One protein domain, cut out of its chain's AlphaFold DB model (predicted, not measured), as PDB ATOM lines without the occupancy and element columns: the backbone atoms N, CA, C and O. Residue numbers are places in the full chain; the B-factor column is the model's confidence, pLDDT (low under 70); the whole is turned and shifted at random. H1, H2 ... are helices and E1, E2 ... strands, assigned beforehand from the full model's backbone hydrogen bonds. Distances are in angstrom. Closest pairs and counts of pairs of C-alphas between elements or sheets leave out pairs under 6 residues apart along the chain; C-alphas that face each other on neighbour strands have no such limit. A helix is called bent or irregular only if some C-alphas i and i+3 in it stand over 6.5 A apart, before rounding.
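AT A GLANCE: This is residues 14 to 133 of the 217 residues of the protein "Peptidase_M14 domain-containing protein" of Candidatus Aminicenantes bacterium (UniProt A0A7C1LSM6). A small twisted sheet of four strands makes the core, with the long helix H1 over one face and the shorter H2 and H3 on the other. The long bent helix H4 packs on H1 with both arms, and its first arm, H4a, lies out past the end of E4 with the loop of residues 96 to 108. The printed part has 120 residues with four named helices and four named strands, in the order E1 E2 H1 E3 H2 H3 E4 H4; the class is mixed, helices and strands. The mixed sheet runs E1 E4 E2 E3. The whole is compact, with a radius of gyration of the C-alphas of 13.9 A, and only just flat, spanning 39 by 32 by 18 A.

HOW THE PARTS SIT: E1, residues 16 to 21, is an edge strand, parallel to E4, residues 90 to 95; N 18 and O 91 are 2.8 A apart, within hydrogen-bond range. E2, residues 25 to 28, is antiparallel to E4, with N 27 and O 92 at 2.8 A. H1, residues 40 to 58, is on the sheet at a height of 8.8 A, and its closest C-alphas to E2 are Ala 47 and Ile 26, 6.3 A. E3, residues 63 to 66, is the other edge strand, parallel to E2, with N 26 and O 63 at 2.8 A. E2, H1 and E3 form a strand-helix-strand unit, two parallel neighbour strands joined through a helix, with a right-handed crossover. H2, residues 67 to 70, and H3, residues 78 to 86, are on the face opposite to H1. With H1 on one face and H3 on the other, there are three layers. H3 lies over E4, its closest C-alphas being Ile 79 and Ser 90, 4.9 A. H4, residues 109 to 132, was assigned as one helix by its hydrogen bonds but is bent, C-alphas 118 and 121 being 6.9 A apart; its arm H4a is irregular, with C-alphas 110 and 113 at 6.7 A. H4b touches H1, closest at the C-alphas of Met 50 and Ala 122, 4.5 A, at a steep tilt of 40 degrees, opposite ways. Every O i to N i+4 pair is within hydrogen-bond range in H3 and H4b, 13 of 15 in H1 and 4 of 6 in H4a; H2 is too short for one.

IN THESE COORDINATES: E1 begins at C-alpha 16 (-22.749, -48.801, -48.033) and is 16.5 A long; E4 is 16.0 A. H1 is 28.1 A long, from C-alpha 40 (-29.867, -58.170, -37.575). H4a, residues 109 to 118, is 15.5 A, and H4b, residues 121 to 132, is 16.4 A, ending at C-alpha 132 (-15.589, -62.159, -50.302).

THE WHOLE: The C-alphas of Ala 101 and Gln 132 are the two farthest apart, 40.8 A. The printed part has no cut; the links E2 to H1 and E4 to H4 are long. The mean pLDDT of the printed part is 95.1, and no printed residue is under 70.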
ATOM      1  N   GLN A  14     -22.433 -53.580 -53.033       93.94
ATOM      2  CA  GLN A  14     -22.403 -54.719 -52.104       93.94
ATOM      3  C   GLN A  14     -22.519 -54.309 -50.640       93.94
ATOM      4  O   GLN A  14     -23.021 -55.078 -49.831       93.94
ATOM      5  N   ALA A  15     -22.100 -53.090 -50.319       96.19
ATOM      6  CA  ALA A  15     -22.259 -52.483 -49.013       96.19
ATOM      7  C   ALA A  15     -22.267 -50.956 -49.156       96.19
ATOM      8  O   ALA A  15     -21.926 -50.420 -50.218       96.19
ATOM      9  N   VAL A  16     -22.670 -50.264 -48.093       97.38
ATOM     10  CA  VAL A  16     -22.749 -48.801 -48.033       97.38
ATOM     11  C   VAL A  16     -22.221 -48.301 -46.698       97.38
ATOM     12  O   VAL A  16     -22.607 -48.817 -45.653       97.38
ATOM     13  N   ILE A  17     -21.409 -47.243 -46.744       98.12
ATOM     14  CA  ILE A  17     -21.131 -46.377 -45.598       98.12
ATOM     15  C   ILE A  17     -21.576 -44.954 -45.948       98.12
ATOM     16  O   ILE A  17     -21.229 -44.437 -47.011       98.12
ATOM     17  N   SER A  18     -22.329 -44.331 -45.046       97.50
ATOM     18  CA  SER A  18     -22.597 -42.893 -45.020       97.50
ATOM     19  C   SER A  18     -21.823 -42.288 -43.851       97.50
ATOM     20  O   SER A  18     -22.112 -42.610 -42.702       97.50
ATOM     21  N   TYR A  19     -20.834 -41.436 -44.119       97.69
ATOM     22  CA  TYR A  19     -20.102 -40.740 -43.056       97.69
ATOM     23  C   TYR A  19     -20.830 -39.467 -42.641       97.69
ATOM     24  O   TYR A  19     -21.271 -38.686 -43.486       97.69
ATOM     25  N   HIS A  20     -20.938 -39.279 -41.335       97.00
ATOM     26  CA  HIS A  20     -21.563 -38.147 -40.673       97.00
ATOM     27  C   HIS A  20     -20.670 -37.677 -39.517       97.00
ATOM     28  O   HIS A  20     -19.593 -38.223 -39.265       97.00
ATOM     29  N   SER A  21     -21.083 -36.617 -38.838       95.44
ATOM     30  CA  SER A  21     -20.478 -36.168 -37.587       95.44
ATOM     31  C   SER A  21     -21.595 -35.525 -36.764       95.44
ATOM     32  O   SER A  21     -22.437 -34.835 -37.335       95.44
ATOM     33  N   TYR A  22     -21.669 -35.697 -35.452       95.69
ATOM     34  CA  TYR A  22     -20.713 -36.330 -34.547       95.69
ATOM     35  C   TYR A  22     -21.404 -37.388 -33.680       95.69
ATOM     36  O   TYR A  22     -22.632 -37.418 -33.672       95.69
ATOM     37  N   SER A  23     -20.642 -38.220 -32.957       95.94
ATOM     38  CA  SER A  23     -21.038 -38.984 -31.743       95.94
ATOM     39  C   SER A  23     -20.113 -40.178 -31.475       95.94
ATOM     40  O   SER A  23     -20.228 -40.796 -30.421       95.94
ATOM     41  N   GLN A  24     -19.223 -40.530 -32.412       97.38
ATOM     42  CA  GLN A  24     -18.469 -41.791 -32.383       97.38
ATOM     43  C   GLN A  24     -19.404 -43.003 -32.302       97.38
ATOM     44  O   GLN A  24     -19.361 -43.777 -31.347       97.38
ATOM     45  N   VAL A  25     -20.285 -43.159 -33.294       97.75
ATOM     46  CA  VAL A  25     -21.189 -44.319 -33.367       97.75
ATOM     47  C   VAL A  25     -21.244 -44.940 -34.759       97.75
ATOM     48  O   VAL A  25     -21.119 -44.250 -35.770       97.75
ATOM     49  N   ILE A  26     -21.458 -46.253 -34.813       98.62
ATOM     50  CA  ILE A  26     -21.704 -47.028 -36.030       98.62
ATOM     51  C   ILE A  26     -23.144 -47.526 -36.001       98.62
ATOM     52  O   ILE A  26     -23.496 -48.445 -35.264       98.62
ATOM     53  N   LEU A  27     -23.979 -46.954 -36.853       98.38
ATOM     54  CA  LEU A  27     -25.398 -47.262 -36.893       98.38
ATOM     55  C   LEU A  27     -25.727 -48.135 -38.089       98.38
ATOM     56  O   LEU A  27     -25.244 -47.894 -39.195       98.38
ATOM     57  N   TYR A  28     -26.622 -49.091 -37.891       98.44
ATOM     58  CA  TYR A  28     -27.211 -49.882 -38.966       98.44
ATOM     59  C   TYR A  28     -28.752 -49.811 -38.926       98.44
ATOM     60  O   TYR A  28     -29.331 -49.350 -37.940       98.44
ATOM     61  N   PRO A  29     -29.453 -50.208 -40.004       98.06
ATOM     62  CA  PRO A  29     -30.910 -50.174 -40.062       98.06
ATOM     63  C   PRO A  29     -31.596 -50.981 -38.948       98.06
ATOM     64  O   PRO A  29     -31.051 -51.942 -38.428       98.06
ATOM     65  N   TRP A  30     -32.836 -50.679 -38.584       97.44
ATOM     66  CA  TRP A  30     -33.650 -49.579 -39.096       97.44
ATOM     67  C   TRP A  30     -33.505 -48.309 -38.259       97.44
ATOM     68  O   TRP A  30     -33.427 -48.374 -37.034       97.44
ATOM     69  N   GLY A  31     -33.572 -47.154 -38.917       96.25
ATOM     70  CA  GLY A  31     -33.786 -45.851 -38.291       96.25
ATOM     71  C   GLY A  31     -35.266 -45.534 -38.073       96.25
ATOM     72  O   GLY A  31     -35.617 -44.904 -37.079       96.25
ATOM     73  N   TYR A  32     -36.166 -46.001 -38.945       95.81
ATOM     74  CA  TYR A  32     -37.594 -45.640 -38.860       95.81
ATOM     75  C   TYR A  32     -38.422 -46.473 -37.875       95.81
ATOM     76  O   TYR A  32     -39.603 -46.181 -37.658       95.81
ATOM     77  N   THR A  33     -37.855 -47.537 -37.304       94.62
ATOM     78  CA  THR A  33     -38.557 -48.445 -36.391       94.62
ATOM     79  C   THR A  33     -37.589 -49.158 -35.452       94.62
ATOM     80  O   THR A  33     -36.447 -49.397 -35.820       94.62
ATOM     81  N   ASN A  34     -38.082 -49.569 -34.281       93.50
ATOM     82  CA  ASN A  34     -37.352 -50.413 -33.323       93.50
ATOM     83  C   ASN A  34     -37.497 -51.915 -33.616       93.50
ATOM     84  O   ASN A  34     -37.054 -52.745 -32.829       93.50
ATOM     85  N   GLN A  35     -38.204 -52.291 -34.686       95.12
ATOM     86  CA  GLN A  35     -38.231 -53.690 -35.105       95.12
ATOM     87  C   GLN A  35     -36.848 -54.085 -35.630       95.12
ATOM     88  O   GLN A  35     -36.228 -53.266 -36.310       95.12
ATOM     89  N   PRO A  36     -36.373 -55.310 -35.361       95.19
ATOM     90  CA  PRO A  36     -35.099 -55.769 -35.895       95.19
ATOM     91  C   PRO A  36     -35.162 -55.903 -37.420       95.19
ATOM     92  O   PRO A  36     -36.232 -56.073 -38.019       95.19
ATOM     93  N   THR A  37     -34.000 -55.859 -38.062       95.44
ATOM     94  CA  THR A  37     -33.888 -56.207 -39.484       95.44
ATOM     95  C   THR A  37     -33.948 -57.723 -39.686       95.44
ATOM     96  O   THR A  37     -33.752 -58.506 -38.756       95.44
ATOM     97  N   THR A  38     -34.186 -58.163 -40.924       95.00
ATOM     98  CA  THR A  38     -34.088 -59.590 -41.280       95.00
ATOM     99  C   THR A  38     -32.665 -60.134 -41.158       95.00
ATOM    100  O   THR A  38     -32.499 -61.335 -40.994       95.00
ATOM    101  N   GLU A  39     -31.659 -59.256 -41.198       96.38
ATOM    102  CA  GLU A  39     -30.227 -59.583 -41.156       96.38
ATOM    103  C   GLU A  39     -29.554 -59.023 -39.889       96.38
ATOM    104  O   GLU A  39     -28.362 -58.723 -39.895       96.38
ATOM    105  N   GLN A  40     -30.312 -58.862 -38.794       95.62
ATOM    106  CA  GLN A  40     -29.867 -58.170 -37.575       95.62
ATOM    107  C   GLN A  40     -28.506 -58.663 -37.082       95.62
ATOM    108  O   GLN A  40     -27.617 -57.865 -36.818       95.62
ATOM    109  N   GLN A  41     -28.340 -59.983 -36.984       97.38
ATOM    110  CA  GLN A  41     -27.116 -60.594 -36.475       97.38
ATOM    111  C   GLN A  41     -25.904 -60.307 -37.372       97.38
ATOM    112  O   GLN A  41     -24.805 -60.101 -36.867       97.38
ATOM    113  N   LEU A  42     -26.096 -60.297 -38.694       96.69
ATOM    114  CA  LEU A  42     -25.028 -59.985 -39.637       96.69
ATOM    115  C   LEU A  42     -24.627 -58.514 -39.522       96.69
ATOM    116  O   LEU A  42     -23.438 -58.208 -39.449       96.69
ATOM    117  N   LEU A  43     -25.618 -57.618 -39.504       98.19
ATOM    118  CA  LEU A  43     -25.367 -56.183 -39.434       98.19
ATOM    119  C   LEU A  43     -24.631 -55.807 -38.149       98.19
ATOM    120  O   LEU A  43     -23.646 -55.072 -38.216       98.19
ATOM    121  N   ASP A  44     -25.083 -56.370 -37.029       98.31
ATOM    122  CA  ASP A  44     -24.494 -56.193 -35.706       98.31
ATOM    123  C   ASP A  44     -23.049 -56.699 -35.645       98.31
ATOM    124  O   ASP A  44     -22.162 -55.965 -35.218       98.31
ATOM    125  N   GLN A  45     -22.778 -57.904 -36.160       98.56
ATOM    126  CA  GLN A  45     -21.427 -58.472 -36.150       98.56
ATOM    127  C   GLN A  45     -20.434 -57.629 -36.959       98.56
ATOM    128  O   GLN A  45     -19.327 -57.373 -36.494       98.56
ATOM    129  N   ILE A  46     -20.819 -57.177 -38.155       98.56
ATOM    130  CA  ILE A  46     -19.963 -56.320 -38.990       98.56
ATOM    131  C   ILE A  46     -19.720 -54.969 -38.297       98.56
ATOM    132  O   ILE A  46     -18.601 -54.462 -38.336       98.56
ATOM    133  N   ALA A  47     -20.734 -54.386 -37.645       98.69
ATOM    134  CA  ALA A  47     -20.572 -53.138 -36.898       98.69
ATOM    135  C   ALA A  47     -19.632 -53.307 -35.693       98.69
ATOM    136  O   ALA A  47     -18.746 -52.479 -35.490       98.69
ATOM    137  N   ALA A  48     -19.768 -54.412 -34.955       98.75
ATOM    138  CA  ALA A  48     -18.885 -54.766 -33.849       98.75
ATOM    139  C   ALA A  48     -17.427 -54.936 -34.307       98.75
ATOM    140  O   ALA A  48     -16.509 -54.411 -33.675       98.75
ATOM    141  N   ASP A  49     -17.210 -55.622 -35.433       98.81
ATOM    142  CA  ASP A  49     -15.877 -55.815 -36.006       98.81
ATOM    143  C   ASP A  49     -15.261 -54.474 -36.446       98.81
ATOM    144  O   ASP A  49     -14.097 -54.199 -36.143       98.81
ATOM    145  N   MET A  50     -16.042 -53.603 -37.101       98.81
ATOM    146  CA  MET A  50     -15.601 -52.251 -37.466       98.81
ATOM    147  C   MET A  50     -15.241 -51.411 -36.233       98.81
ATOM    148  O   MET A  50     -14.183 -50.784 -36.220       98.81
ATOM    149  N   SER A  51     -16.068 -51.435 -35.184       98.75
ATOM    150  CA  SER A  51     -15.801 -50.725 -33.924       98.75
ATOM    151  C   SER A  51     -14.499 -51.201 -33.270       98.75
ATOM    152  O   SER A  51     -13.632 -50.390 -32.938       98.75
ATOM    153  N   GLY A  52     -14.295 -52.520 -33.174       98.75
ATOM    154  CA  GLY A  52     -13.067 -53.098 -32.625       98.75
ATOM    155  C   GLY A  52     -11.812 -52.732 -33.428       98.75
ATOM    156  O   GLY A  52     -10.748 -52.499 -32.849       98.75
ATOM    157  N   LEU A  53     -11.927 -52.637 -34.757       98.81
ATOM    158  CA  LEU A  53     -10.839 -52.196 -35.629       98.81
ATOM    159  C   LEU A  53     -10.489 -50.721 -35.417       98.81
ATOM    160  O   LEU A  53      -9.303 -50.411 -35.310       98.81
ATOM    161  N   ILE A  54     -11.485 -49.841 -35.292       98.62
ATOM    162  CA  ILE A  54     -11.267 -48.418 -34.982       98.62
ATOM    163  C   ILE A  54     -10.564 -48.281 -33.631       98.62
ATOM    164  O   ILE A  54      -9.498 -47.667 -33.536       98.62
ATOM    165  N   GLN A  55     -11.092 -48.954 -32.606       98.56
ATOM    166  CA  GLN A  55     -10.519 -48.942 -31.263       98.56
ATOM    167  C   GLN A  55      -9.060 -49.412 -31.245       98.56
ATOM    168  O   GLN A  55      -8.252 -48.898 -30.472       98.56
ATOM    169  N   SER A  56      -8.686 -50.360 -32.108       98.50
ATOM    170  CA  SER A  56      -7.317 -50.881 -32.157       98.50
ATOM    171  C   SER A  56      -6.260 -49.855 -32.595       98.50
ATOM    172  O   SER A  56      -5.079 -50.067 -32.319       98.50
ATOM    173  N   VAL A  57      -6.654 -48.752 -33.247       98.31
ATOM    174  CA  VAL A  57      -5.715 -47.743 -33.768       98.31
ATOM    175  C   VAL A  57      -5.233 -46.794 -32.673       98.31
ATOM    176  O   VAL A  57      -4.032 -46.556 -32.553       98.31
ATOM    177  N   ASN A  58      -6.148 -46.244 -31.877       94.56
ATOM    178  CA  ASN A  58      -5.828 -45.214 -30.878       94.56
ATOM    179  C   ASN A  58      -6.660 -45.310 -29.585       94.56
ATOM    180  O   ASN A  58      -6.518 -44.463 -28.707       94.56
ATOM    181  N   GLY A  59      -7.492 -46.344 -29.438       96.38
ATOM    182  CA  GLY A  59      -8.332 -46.566 -28.261       96.38
ATOM    183  C   GLY A  59      -9.689 -45.863 -28.293       96.38
ATOM    184  O   GLY A  59     -10.471 -46.078 -27.365       96.38
ATOM    185  N   ASN A  60      -9.999 -45.077 -29.332       95.38
ATOM    186  CA  ASN A  60     -11.307 -44.440 -29.465       95.38
ATOM    187  C   ASN A  60     -12.408 -45.491 -29.624       95.38
ATOM    188  O   ASN A  60     -12.314 -46.410 -30.435       95.38
ATOM    189  N   ILE A  61     -13.460 -45.354 -28.824       96.25
ATOM    190  CA  ILE A  61     -14.600 -46.268 -28.839       96.25
ATOM    191  C   ILE A  61     -15.654 -45.679 -29.758       96.25
ATOM    192  O   ILE A  61     -16.003 -44.506 -29.620       96.25
ATOM    193  N   TYR A  62     -16.133 -46.502 -30.688       98.06
ATOM    194  CA  TYR A  62     -17.343 -46.210 -31.436       98.06
ATOM    195  C   TYR A  62     -18.424 -47.171 -30.966       98.06
ATOM    196  O   TYR A  62     -18.316 -48.376 -31.207       98.06
ATOM    197  N   GLU A  63     -19.444 -46.662 -30.281       97.81
ATOM    198  CA  GLU A  63     -20.601 -47.491 -29.931       97.81
ATOM    199  C   GLU A  63     -21.318 -47.926 -31.212       97.81
ATOM    200  O   GLU A  63     -21.158 -47.310 -32.269       97.81
ATOM    201  N   TYR A  64     -22.079 -49.012 -31.165       98.00
ATOM    202  CA  TYR A  64     -22.752 -49.509 -32.356       98.00
ATOM    203  C   TYR A  64     -24.088 -50.163 -32.046       98.00
ATOM    204  O   TYR A  64     -24.282 -50.753 -30.983       98.00
ATOM    205  N   GLY A  65     -24.965 -50.132 -33.045       96.94
ATOM    206  CA  GLY A  65     -26.301 -50.677 -32.902       96.94
ATOM    207  C   GLY A  65     -27.282 -50.159 -33.942       96.94
ATOM    208  O   GLY A  65     -26.944 -49.533 -34.954       96.94
ATOM    209  N   GLN A  66     -28.544 -50.502 -33.715       96.12
ATOM    210  CA  GLN A  66     -29.625 -50.115 -34.601       96.12
ATOM    211  C   GLN A  66     -29.903 -48.614 -34.460       96.12
ATOM    212  O   GLN A  66     -30.165 -48.131 -33.362       96.12
ATOM    213  N   ALA A  67     -29.955 -47.890 -35.581       92.12
ATOM    214  CA  ALA A  67     -30.092 -46.432 -35.612       92.12
ATOM    215  C   ALA A  67     -31.255 -45.894 -34.757       92.12
ATOM    216  O   ALA A  67     -31.097 -44.909 -34.036       92.12
ATOM    217  N   ALA A  68     -32.418 -46.549 -34.807       83.00
ATOM    218  CA  ALA A  68     -33.578 -46.163 -34.007       83.00
ATOM    219  C   ALA A  68     -33.388 -46.362 -32.493       83.00
ATOM    220  O   ALA A  68     -33.973 -45.616 -31.708       83.00
ATOM    221  N   ALA A  69     -32.623 -47.386 -32.100       73.94
ATOM    222  CA  ALA A  69     -32.399 -47.754 -30.707       73.94
ATOM    223  C   ALA A  69     -31.300 -46.902 -30.061       73.94
ATOM    224  O   ALA A  69     -31.453 -46.501 -28.909       73.94
ATOM    225  N   ASP A  70     -30.241 -46.598 -30.811       74.50
ATOM    226  CA  ASP A  70     -29.064 -45.902 -30.285       74.50
ATOM    227  C   ASP A  70     -29.208 -44.380 -30.298       74.50
ATOM    228  O   ASP A  70     -28.649 -43.700 -29.440       74.50
ATOM    229  N   LEU A  71     -29.967 -43.835 -31.254       80.19
ATOM    230  CA  LEU A  71     -30.204 -42.398 -31.358       80.19
ATOM    231  C   LEU A  71     -31.678 -42.062 -31.118       80.19
ATOM    232  O   LEU A  71     -32.105 -41.756 -30.006       80.19
ATOM    233  N   TYR A  72     -32.455 -42.050 -32.197       75.44
ATOM    234  CA  TYR A  72     -33.869 -41.715 -32.218       75.44
ATOM    235  C   TYR A  72     -34.475 -42.154 -33.552       75.44
ATOM    236  O   TYR A  72     -33.780 -42.358 -34.550       75.44
ATOM    237  N   LEU A  73     -35.802 -42.270 -33.585       90.00
ATOM    238  CA  LEU A  73     -36.517 -42.654 -34.798       90.00
ATOM    239  C   LEU A  73     -36.354 -41.596 -35.898       90.00
ATOM    240  O   LEU A  73     -36.727 -40.436 -35.721       90.00
ATOM    241  N   THR A  74     -35.873 -42.023 -37.062       87.25
ATOM    242  CA  THR A  74     -35.686 -41.194 -38.261       87.25
ATOM    243  C   THR A  74     -36.330 -41.852 -39.473       87.25
ATOM    244  O   THR A  74     -36.339 -43.067 -39.599       87.25
ATOM    245  N   ASN A  75     -36.896 -41.076 -40.397       87.19
ATOM    246  CA  ASN A  75     -37.474 -41.614 -41.629       87.19
ATOM    247  C   ASN A  75     -36.684 -41.169 -42.866       87.19
ATOM    248  O   ASN A  75     -36.131 -40.078 -42.924       87.19
ATOM    249  N   GLY A  76     -36.646 -42.030 -43.886       85.94
ATOM    250  CA  GLY A  76     -36.012 -41.706 -45.169       85.94
ATOM    251  C   GLY A  76     -34.478 -41.687 -45.155       85.94
ATOM    252  O   GLY A  76     -33.886 -41.150 -46.092       85.94
ATOM    253  N   GLY A  77     -33.842 -42.266 -44.131       91.44
ATOM    254  CA  GLY A  77     -32.387 -42.393 -44.048       91.44
ATOM    255  C   GLY A  77     -31.800 -43.247 -45.177       91.44
ATOM    256  O   GLY A  77     -32.442 -44.178 -45.674       91.44
ATOM    257  N   MET A  78     -30.563 -42.937 -45.582       94.69
ATOM    258  CA  MET A  78     -29.882 -43.652 -46.666       94.69
ATOM    259  C   MET A  78     -29.733 -45.140 -46.351       94.69
ATOM    260  O   MET A  78     -30.081 -45.954 -47.202       94.69
ATOM    261  N   ILE A  79     -29.295 -45.477 -45.134       96.94
ATOM    262  CA  ILE A  79     -29.047 -46.864 -44.724       96.94
ATOM    263  C   ILE A  79     -30.323 -47.710 -44.721       96.94
ATOM    264  O   ILE A  79     -30.298 -48.857 -45.165       96.94
ATOM    265  N   ASP A  80     -31.460 -47.128 -44.323       97.19
ATOM    266  CA  ASP A  80     -32.767 -47.790 -44.376       97.19
ATOM    267  C   ASP A  80     -33.181 -48.045 -45.825       97.19
ATOM    268  O   ASP A  80     -33.622 -49.138 -46.180       97.19
ATOM    269  N   TRP A  81     -33.027 -47.049 -46.699       97.31
ATOM    270  CA  TRP A  81     -33.387 -47.201 -48.104       97.31
ATOM    271  C   TRP A  81     -32.498 -48.224 -48.826       97.31
ATOM    272  O   TRP A  81     -33.029 -49.056 -49.574       97.31
ATOM    273  N   THR A  82     -31.179 -48.199 -48.609       97.00
ATOM    274  CA  THR A  82     -30.243 -49.119 -49.268       97.00
ATOM    275  C   THR A  82     -30.429 -50.546 -48.771       97.00
ATOM    276  O   THR A  82     -30.572 -51.452 -49.595       97.00
ATOM    277  N   PHE A  83     -30.551 -50.756 -47.459       96.44
ATOM    278  CA  PHE A  83     -30.850 -52.075 -46.909       96.44
ATOM    279  C   PHE A  83     -32.235 -52.567 -47.344       96.44
ATOM    280  O   PHE A  83     -32.347 -53.631 -47.948       96.44
ATOM    281  N   GLY A  84     -33.291 -51.772 -47.169       95.56
ATOM    282  CA  GLY A  84     -34.653 -52.202 -47.498       95.56
ATOM    283  C   GLY A  84     -34.912 -52.434 -48.986       95.56
ATOM    284  O   GLY A  84     -35.709 -53.296 -49.356       95.56
ATOM    285  N   THR A  85     -34.235 -51.696 -49.871       95.19
ATOM    286  CA  THR A  85     -34.413 -51.858 -51.322       95.19
ATOM    287  C   THR A  85     -33.483 -52.918 -51.897       95.19
ATOM    288  O   THR A  85     -33.911 -53.692 -52.768       95.19
ATOM    289  N   TYR A  86     -32.223 -52.935 -51.451       93.75
ATOM    290  CA  TYR A  86     -31.155 -53.716 -52.072       93.75
ATOM    291  C   TYR A  86     -30.736 -54.951 -51.271       93.75
ATOM    292  O   TYR A  86     -30.247 -55.884 -51.907       93.75
ATOM    293  N   ASN A  87     -31.070 -55.024 -49.978       93.19
ATOM    294  CA  ASN A  87     -30.652 -56.049 -49.011       93.19
ATOM    295  C   ASN A  87     -29.127 -56.162 -48.906       93.19
ATOM    296  O   ASN A  87     -28.569 -57.251 -49.007       93.19
ATOM    297  N   ILE A  88     -28.468 -55.009 -48.782       94.44
ATOM    298  CA  ILE A  88     -27.015 -54.901 -48.640       94.44
ATOM    299  C   ILE A  88     -26.670 -54.270 -47.289       94.44
ATOM    300  O   ILE A  88     -27.386 -53.349 -46.870       94.44
ATOM    301  N   PRO A  89     -25.593 -54.711 -46.616       97.06
ATOM    302  CA  PRO A  89     -25.134 -54.075 -45.390       97.06
ATOM    303  C   PRO A  89     -24.914 -52.582 -45.597       97.06
ATOM    304  O   PRO A  89     -24.300 -52.153 -46.574       97.06
ATOM    305  N   SER A  90     -25.501 -51.784 -44.716       98.06
ATOM    306  CA  SER A  90     -25.552 -50.334 -44.858       98.06
ATOM    307  C   SER A  90     -25.336 -49.709 -43.493       98.06
ATOM    308  O   SER A  90     -26.062 -50.049 -42.564       98.06
ATOM    309  N   TYR A  91     -24.362 -48.810 -43.386       98.56
ATOM    310  CA  TYR A  91     -23.948 -48.229 -42.115       98.56
ATOM    311  C   TYR A  91     -23.854 -46.714 -42.192       98.56
ATOM    312  O   TYR A  91     -23.468 -46.159 -43.223       98.56
ATOM    313  N   THR A  92     -24.190 -46.055 -41.093       98.31
ATOM    314  CA  THR A  92     -23.825 -44.664 -40.846       98.31
ATOM    315  C   THR A  92     -22.696 -44.660 -39.832       98.31
ATOM    316  O   THR A  92     -22.828 -45.281 -38.783       98.31
ATOM    317  N   LEU A  93     -21.595 -43.981 -40.141       98.31
ATOM    318  CA  LEU A  93     -20.521 -43.740 -39.183       98.31
ATOM    319  C   LEU A  93     -20.577 -42.272 -38.772       98.31
ATOM    320  O   LEU A  93     -20.290 -41.394 -39.585       98.31
ATOM    321  N   GLU A  94     -20.960 -42.017 -37.525       97.56
ATOM    322  CA  GLU A  94     -20.879 -40.704 -36.892       97.56
ATOM    323  C   GLU A  94     -19.468 -40.533 -36.327       97.56
ATOM    324  O   GLU A  94     -19.102 -41.168 -35.339       97.56
ATOM    325  N   LEU A  95     -18.662 -39.705 -36.985       97.69
ATOM    326  CA  LEU A  95     -17.267 -39.439 -36.632       97.69
ATOM    327  C   LEU A  95     -17.139 -38.650 -35.310       97.69
ATOM    328  O   LEU A  95     -18.154 -38.241 -34.735       97.69
ATOM    329  N   PRO A  96     -15.916 -38.415 -34.799       96.75
ATOM    330  CA  PRO A  96     -15.703 -37.634 -33.594       96.75
ATOM    331  C   PRO A  96     -16.120 -36.170 -33.801       96.75
ATOM    332  O   PRO A  96     -16.189 -35.702 -34.943       96.75
ATOM    333  N   PRO A  97     -16.375 -35.443 -32.707       95.19
ATOM    334  CA  PRO A  97     -16.154 -35.847 -31.324       95.19
ATOM    335  C   PRO A  97     -17.348 -36.632 -30.760       95.19
ATOM    336  O   PRO A  97     -18.280 -36.989 -31.477       95.19
ATOM    337  N   ILE A  98     -17.320 -36.950 -29.467       93.75
ATOM    338  CA  ILE A  98     -18.426 -37.668 -28.820       93.75
ATOM    339  C   ILE A  98     -19.663 -36.777 -28.613       93.75
ATOM    340  O   ILE A  98     -20.788 -37.266 -28.626       93.75
ATOM    341  N   ASP A  99     -19.478 -35.463 -28.440       92.50
ATOM    342  CA  ASP A  99     -20.577 -34.523 -28.225       92.50
ATOM    343  C   ASP A  99     -20.217 -33.057 -28.567       92.50
ATOM    344  O   ASP A  99     -19.100 -32.720 -28.973       92.50
ATOM    345  N   GLN A 100     -21.183 -32.157 -28.362       92.31
ATOM    346  CA  GLN A 100     -21.030 -30.715 -28.568       92.31
ATOM    347  C   GLN A 100     -19.991 -30.064 -27.637       92.31
ATOM    348  O   GLN A 100     -19.342 -29.101 -28.040       92.31
ATOM    349  N   ALA A 101     -19.843 -30.544 -26.398       90.81
ATOM    350  CA  ALA A 101     -18.896 -29.986 -25.431       90.81
ATOM    351  C   ALA A 101     -17.438 -30.284 -25.817       90.81
ATOM    352  O   ALA A 101     -16.539 -29.544 -25.422       90.81
ATOM    353  N   HIS A 102     -17.226 -31.321 -26.627       89.62
ATOM    354  CA  HIS A 102     -15.923 -31.732 -27.144       89.62
ATOM    355  C   HIS A 102     -15.621 -31.212 -28.563       89.62
ATOM    356  O   HIS A 102     -14.591 -31.571 -29.121       89.62
ATOM    357  N   GLY A 103     -16.481 -30.370 -29.151       88.00
ATOM    358  CA  GLY A 103     -16.226 -29.715 -30.446       88.00
ATOM    359  C   GLY A 103     -17.404 -29.735 -31.423       88.00
ATOM    360  O   GLY A 103     -17.462 -28.913 -32.340       88.00
ATOM    361  N   GLY A 104     -18.390 -30.612 -31.209       91.75
ATOM    362  CA  GLY A 104     -19.562 -30.730 -32.075       91.75
ATOM    363  C   GLY A 104     -19.192 -30.924 -33.550       91.75
ATOM    364  O   GLY A 104     -18.518 -31.878 -33.909       91.75
ATOM    365  N   PHE A 105     -19.632 -30.017 -34.425       93.88
ATOM    366  CA  PHE A 105     -19.345 -30.079 -35.868       93.88
ATOM    367  C   PHE A 105     -18.003 -29.453 -36.286       93.88
ATOM    368  O   PHE A 105     -17.702 -29.407 -37.478       93.88
ATOM    369  N   PHE A 106     -17.226 -28.911 -35.346       91.19
ATOM    370  CA  PHE A 106     -16.065 -28.069 -35.635       91.19
ATOM    371  C   PHE A 106     -14.784 -28.656 -35.033       91.19
ATOM    372  O   PHE A 106     -14.171 -28.044 -34.158       91.19
ATOM    373  N   ASN A 107     -14.384 -29.840 -35.502       88.19
ATOM    374  CA  ASN A 107     -13.097 -30.439 -35.130       88.19
ATOM    375  C   ASN A 107     -11.931 -29.565 -35.599       88.19
ATOM    376  O   ASN A 107     -12.051 -28.835 -36.590       88.19
ATOM    377  N   ALA A 108     -10.802 -29.659 -34.898       91.38
ATOM    378  CA  ALA A 108      -9.598 -28.952 -35.295       91.38
ATOM    379  C   ALA A 108      -9.003 -29.581 -36.566       91.38
ATOM    380  O   ALA A 108      -9.220 -30.757 -36.868       91.38
ATOM    381  N   GLU A 109      -8.245 -28.800 -37.337       94.62
ATOM    382  CA  GLU A 109      -7.614 -29.300 -38.565       94.62
ATOM    383  C   GLU A 109      -6.630 -30.441 -38.258       94.62
ATOM    384  O   GLU A 109      -6.564 -31.419 -39.006       94.62
ATOM    385  N   GLU A 110      -5.932 -30.371 -37.118       95.50
ATOM    386  CA  GLU A 110      -5.045 -31.441 -36.657       95.50
ATOM    387  C   GLU A 110      -5.753 -32.780 -36.386       95.50
ATOM    388  O   GLU A 110      -5.093 -33.821 -36.429       95.50
ATOM    389  N   ASP A 111      -7.076 -32.788 -36.180       94.75
ATOM    390  CA  ASP A 111      -7.855 -34.004 -35.913       94.75
ATOM    391  C   ASP A 111      -8.198 -34.781 -37.193       94.75
ATOM    392  O   ASP A 111      -8.488 -35.978 -37.134       94.75
ATOM    393  N   ILE A 112      -8.123 -34.150 -38.372       95.94
ATOM    394  CA  ILE A 112      -8.524 -34.767 -39.648       95.94
ATOM    395  C   ILE A 112      -7.738 -36.057 -39.910       95.94
ATOM    396  O   ILE A 112      -8.321 -37.101 -40.217       95.94
ATOM    397  N   GLN A 113      -6.409 -36.002 -39.793       97.88
ATOM    398  CA  GLN A 113      -5.556 -37.149 -40.099       97.88
ATOM    399  C   GLN A 113      -5.714 -38.291 -39.075       97.88
ATOM    400  O   GLN A 113      -5.843 -39.439 -39.508       97.88
ATOM    401  N   PRO A 114      -5.749 -38.035 -37.750       97.50
ATOM    402  CA  PRO A 114      -6.123 -39.040 -36.756       97.50
ATOM    403  C   PRO A 114      -7.477 -39.710 -37.026       97.50
ATOM    404  O   PRO A 114      -7.536 -40.939 -37.038       97.50
ATOM    405  N   ILE A 115      -8.531 -38.935 -37.320       97.56
ATOM    406  CA  ILE A 115      -9.885 -39.460 -37.578       97.56
ATOM    407  C   ILE A 115      -9.916 -40.326 -38.842       97.56
ATOM    408  O   ILE A 115     -10.544 -41.388 -38.873       97.56
ATOM    409  N   PHE A 116      -9.216 -39.909 -39.897       98.12
ATOM    410  CA  PHE A 116      -9.071 -40.735 -41.092       98.12
ATOM    411  C   PHE A 116      -8.358 -42.057 -40.772       98.12
ATOM    412  O   PHE A 116      -8.824 -43.128 -41.163       98.12
ATOM    413  N   ASN A 117      -7.240 -41.988 -40.044       98.56
ATOM    414  CA  ASN A 117      -6.414 -43.152 -39.735       98.56
ATOM    415  C   ASN A 117      -7.148 -44.181 -38.867       98.56
ATOM    416  O   ASN A 117      -6.997 -45.376 -39.112       98.56
ATOM    417  N   GLU A 118      -7.941 -43.746 -37.884       98.31
ATOM    418  CA  GLU A 118      -8.715 -44.669 -37.043       98.31
ATOM    419  C   GLU A 118      -9.849 -45.357 -37.822       98.31
ATOM    420  O   GLU A 118     -10.120 -46.531 -37.592       98.31
ATOM    421  N   ASN A 119     -10.461 -44.682 -38.802       98.50
ATOM    422  CA  ASN A 119     -11.581 -45.225 -39.583       98.50
ATOM    423  C   ASN A 119     -11.151 -46.087 -40.782       98.50
ATOM    424  O   ASN A 119     -11.924 -46.927 -41.254       98.50
ATOM    425  N   LEU A 120      -9.929 -45.902 -41.291       98.62
ATOM    426  CA  LEU A 120      -9.435 -46.606 -42.476       98.62
ATOM    427  C   LEU A 120      -9.501 -48.148 -42.349       98.62
ATOM    428  O   LEU A 120      -9.995 -48.780 -43.288       98.62
ATOM    429  N   PRO A 121      -9.079 -48.788 -41.238       98.62
ATOM    430  CA  PRO A 121      -9.161 -50.244 -41.096       98.62
ATOM    431  C   PRO A 121     -10.591 -50.791 -41.152       98.62
ATOM    432  O   PRO A 121     -10.818 -51.818 -41.787       98.62
ATOM    433  N   ALA A 122     -11.561 -50.097 -40.549       98.38
ATOM    434  CA  ALA A 122     -12.970 -50.486 -40.596       98.38
ATOM    435  C   ALA A 122     -13.534 -50.433 -42.025       98.38
ATOM    436  O   ALA A 122     -14.198 -51.372 -42.470       98.38
ATOM    437  N   MET A 123     -13.209 -49.377 -42.780       98.25
ATOM    438  CA  MET A 123     -13.606 -49.272 -44.187       98.25
ATOM    439  C   MET A 123     -12.986 -50.393 -45.034       98.25
ATOM    440  O   MET A 123     -13.681 -51.020 -45.834       98.25
ATOM    441  N   LEU A 124     -11.689 -50.669 -44.859       98.56
ATOM    442  CA  LEU A 124     -11.002 -51.741 -45.584       98.56
ATOM    443  C   LEU A 124     -11.580 -53.119 -45.249       98.56
ATOM    444  O   LEU A 124     -11.747 -53.936 -46.153       98.56
ATOM    445  N   TYR A 125     -11.941 -53.355 -43.987       98.50
ATOM    446  CA  TYR A 125     -12.638 -54.570 -43.569       98.50
ATOM    447  C   TYR A 125     -13.976 -54.743 -44.295       98.50
ATOM    448  O   TYR A 125     -14.230 -55.811 -44.847       98.50
ATOM    449  N   LEU A 126     -14.810 -53.700 -44.378       97.94
ATOM    450  CA  LEU A 126     -16.095 -53.809 -45.074       97.94
ATOM    451  C   LEU A 126     -15.920 -54.033 -46.585       97.94
ATOM    452  O   LEU A 126     -16.710 -54.755 -47.200       97.94
ATOM    453  N   ILE A 127     -14.887 -53.440 -47.194       97.31
ATOM    454  CA  ILE A 127     -14.531 -53.685 -48.599       97.31
ATOM    455  C   ILE A 127     -14.141 -55.152 -48.800       97.31
ATOM    456  O   ILE A 127     -14.666 -55.798 -49.704       97.31
ATOM    457  N   ASP A 128     -13.259 -55.687 -47.955       97.38
ATOM    458  CA  ASP A 128     -12.828 -57.085 -48.019       97.38
ATOM    459  C   ASP A 128     -14.009 -58.046 -47.813       97.38
ATOM    460  O   ASP A 128     -14.251 -58.926 -48.644       97.38
ATOM    461  N   TRP A 129     -14.839 -57.793 -46.794       95.38
ATOM    462  CA  TRP A 129     -16.087 -58.521 -46.571       95.38
ATOM    463  C   TRP A 129     -16.982 -58.495 -47.819       95.38
ATOM    464  O   TRP A 129     -17.494 -59.534 -48.243       95.38
ATOM    465  N   SER A 130     -17.126 -57.331 -48.460       93.88
ATOM    466  CA  SER A 130     -17.951 -57.163 -49.663       93.88
ATOM    467  C   SER A 130     -17.417 -57.948 -50.859       93.88
ATOM    468  O   SER A 130     -18.204 -58.514 -51.614       93.88
ATOM    469  N   VAL A 131     -16.095 -57.997 -51.041       93.12
ATOM    470  CA  VAL A 131     -15.450 -58.770 -52.113       93.12
ATOM    471  C   VAL A 131     -15.633 -60.268 -51.882       93.12
ATOM    472  O   VAL A 131     -15.987 -60.986 -52.815       93.12
ATOM    473  N   GLN A 132     -15.449 -60.741 -50.647       90.88
ATOM    474  CA  GLN A 132     -15.589 -62.159 -50.302       90.88
ATOM    475  C   GLN A 132     -17.031 -62.662 -50.420       90.88
ATOM    476  O   GLN A 132     -17.257 -63.810 -50.800       90.88
ATOM    477  N   ASN A 133     -18.010 -61.802 -50.132       87.00
ATOM    478  CA  ASN A 133     -19.432 -62.136 -50.211       87.00
ATOM    479  C   ASN A 133     -20.059 -61.771 -51.569       87.00
ATOM    480  O   ASN A 133     -21.259 -61.978 -51.781       87.00
TER     481      ASN A 133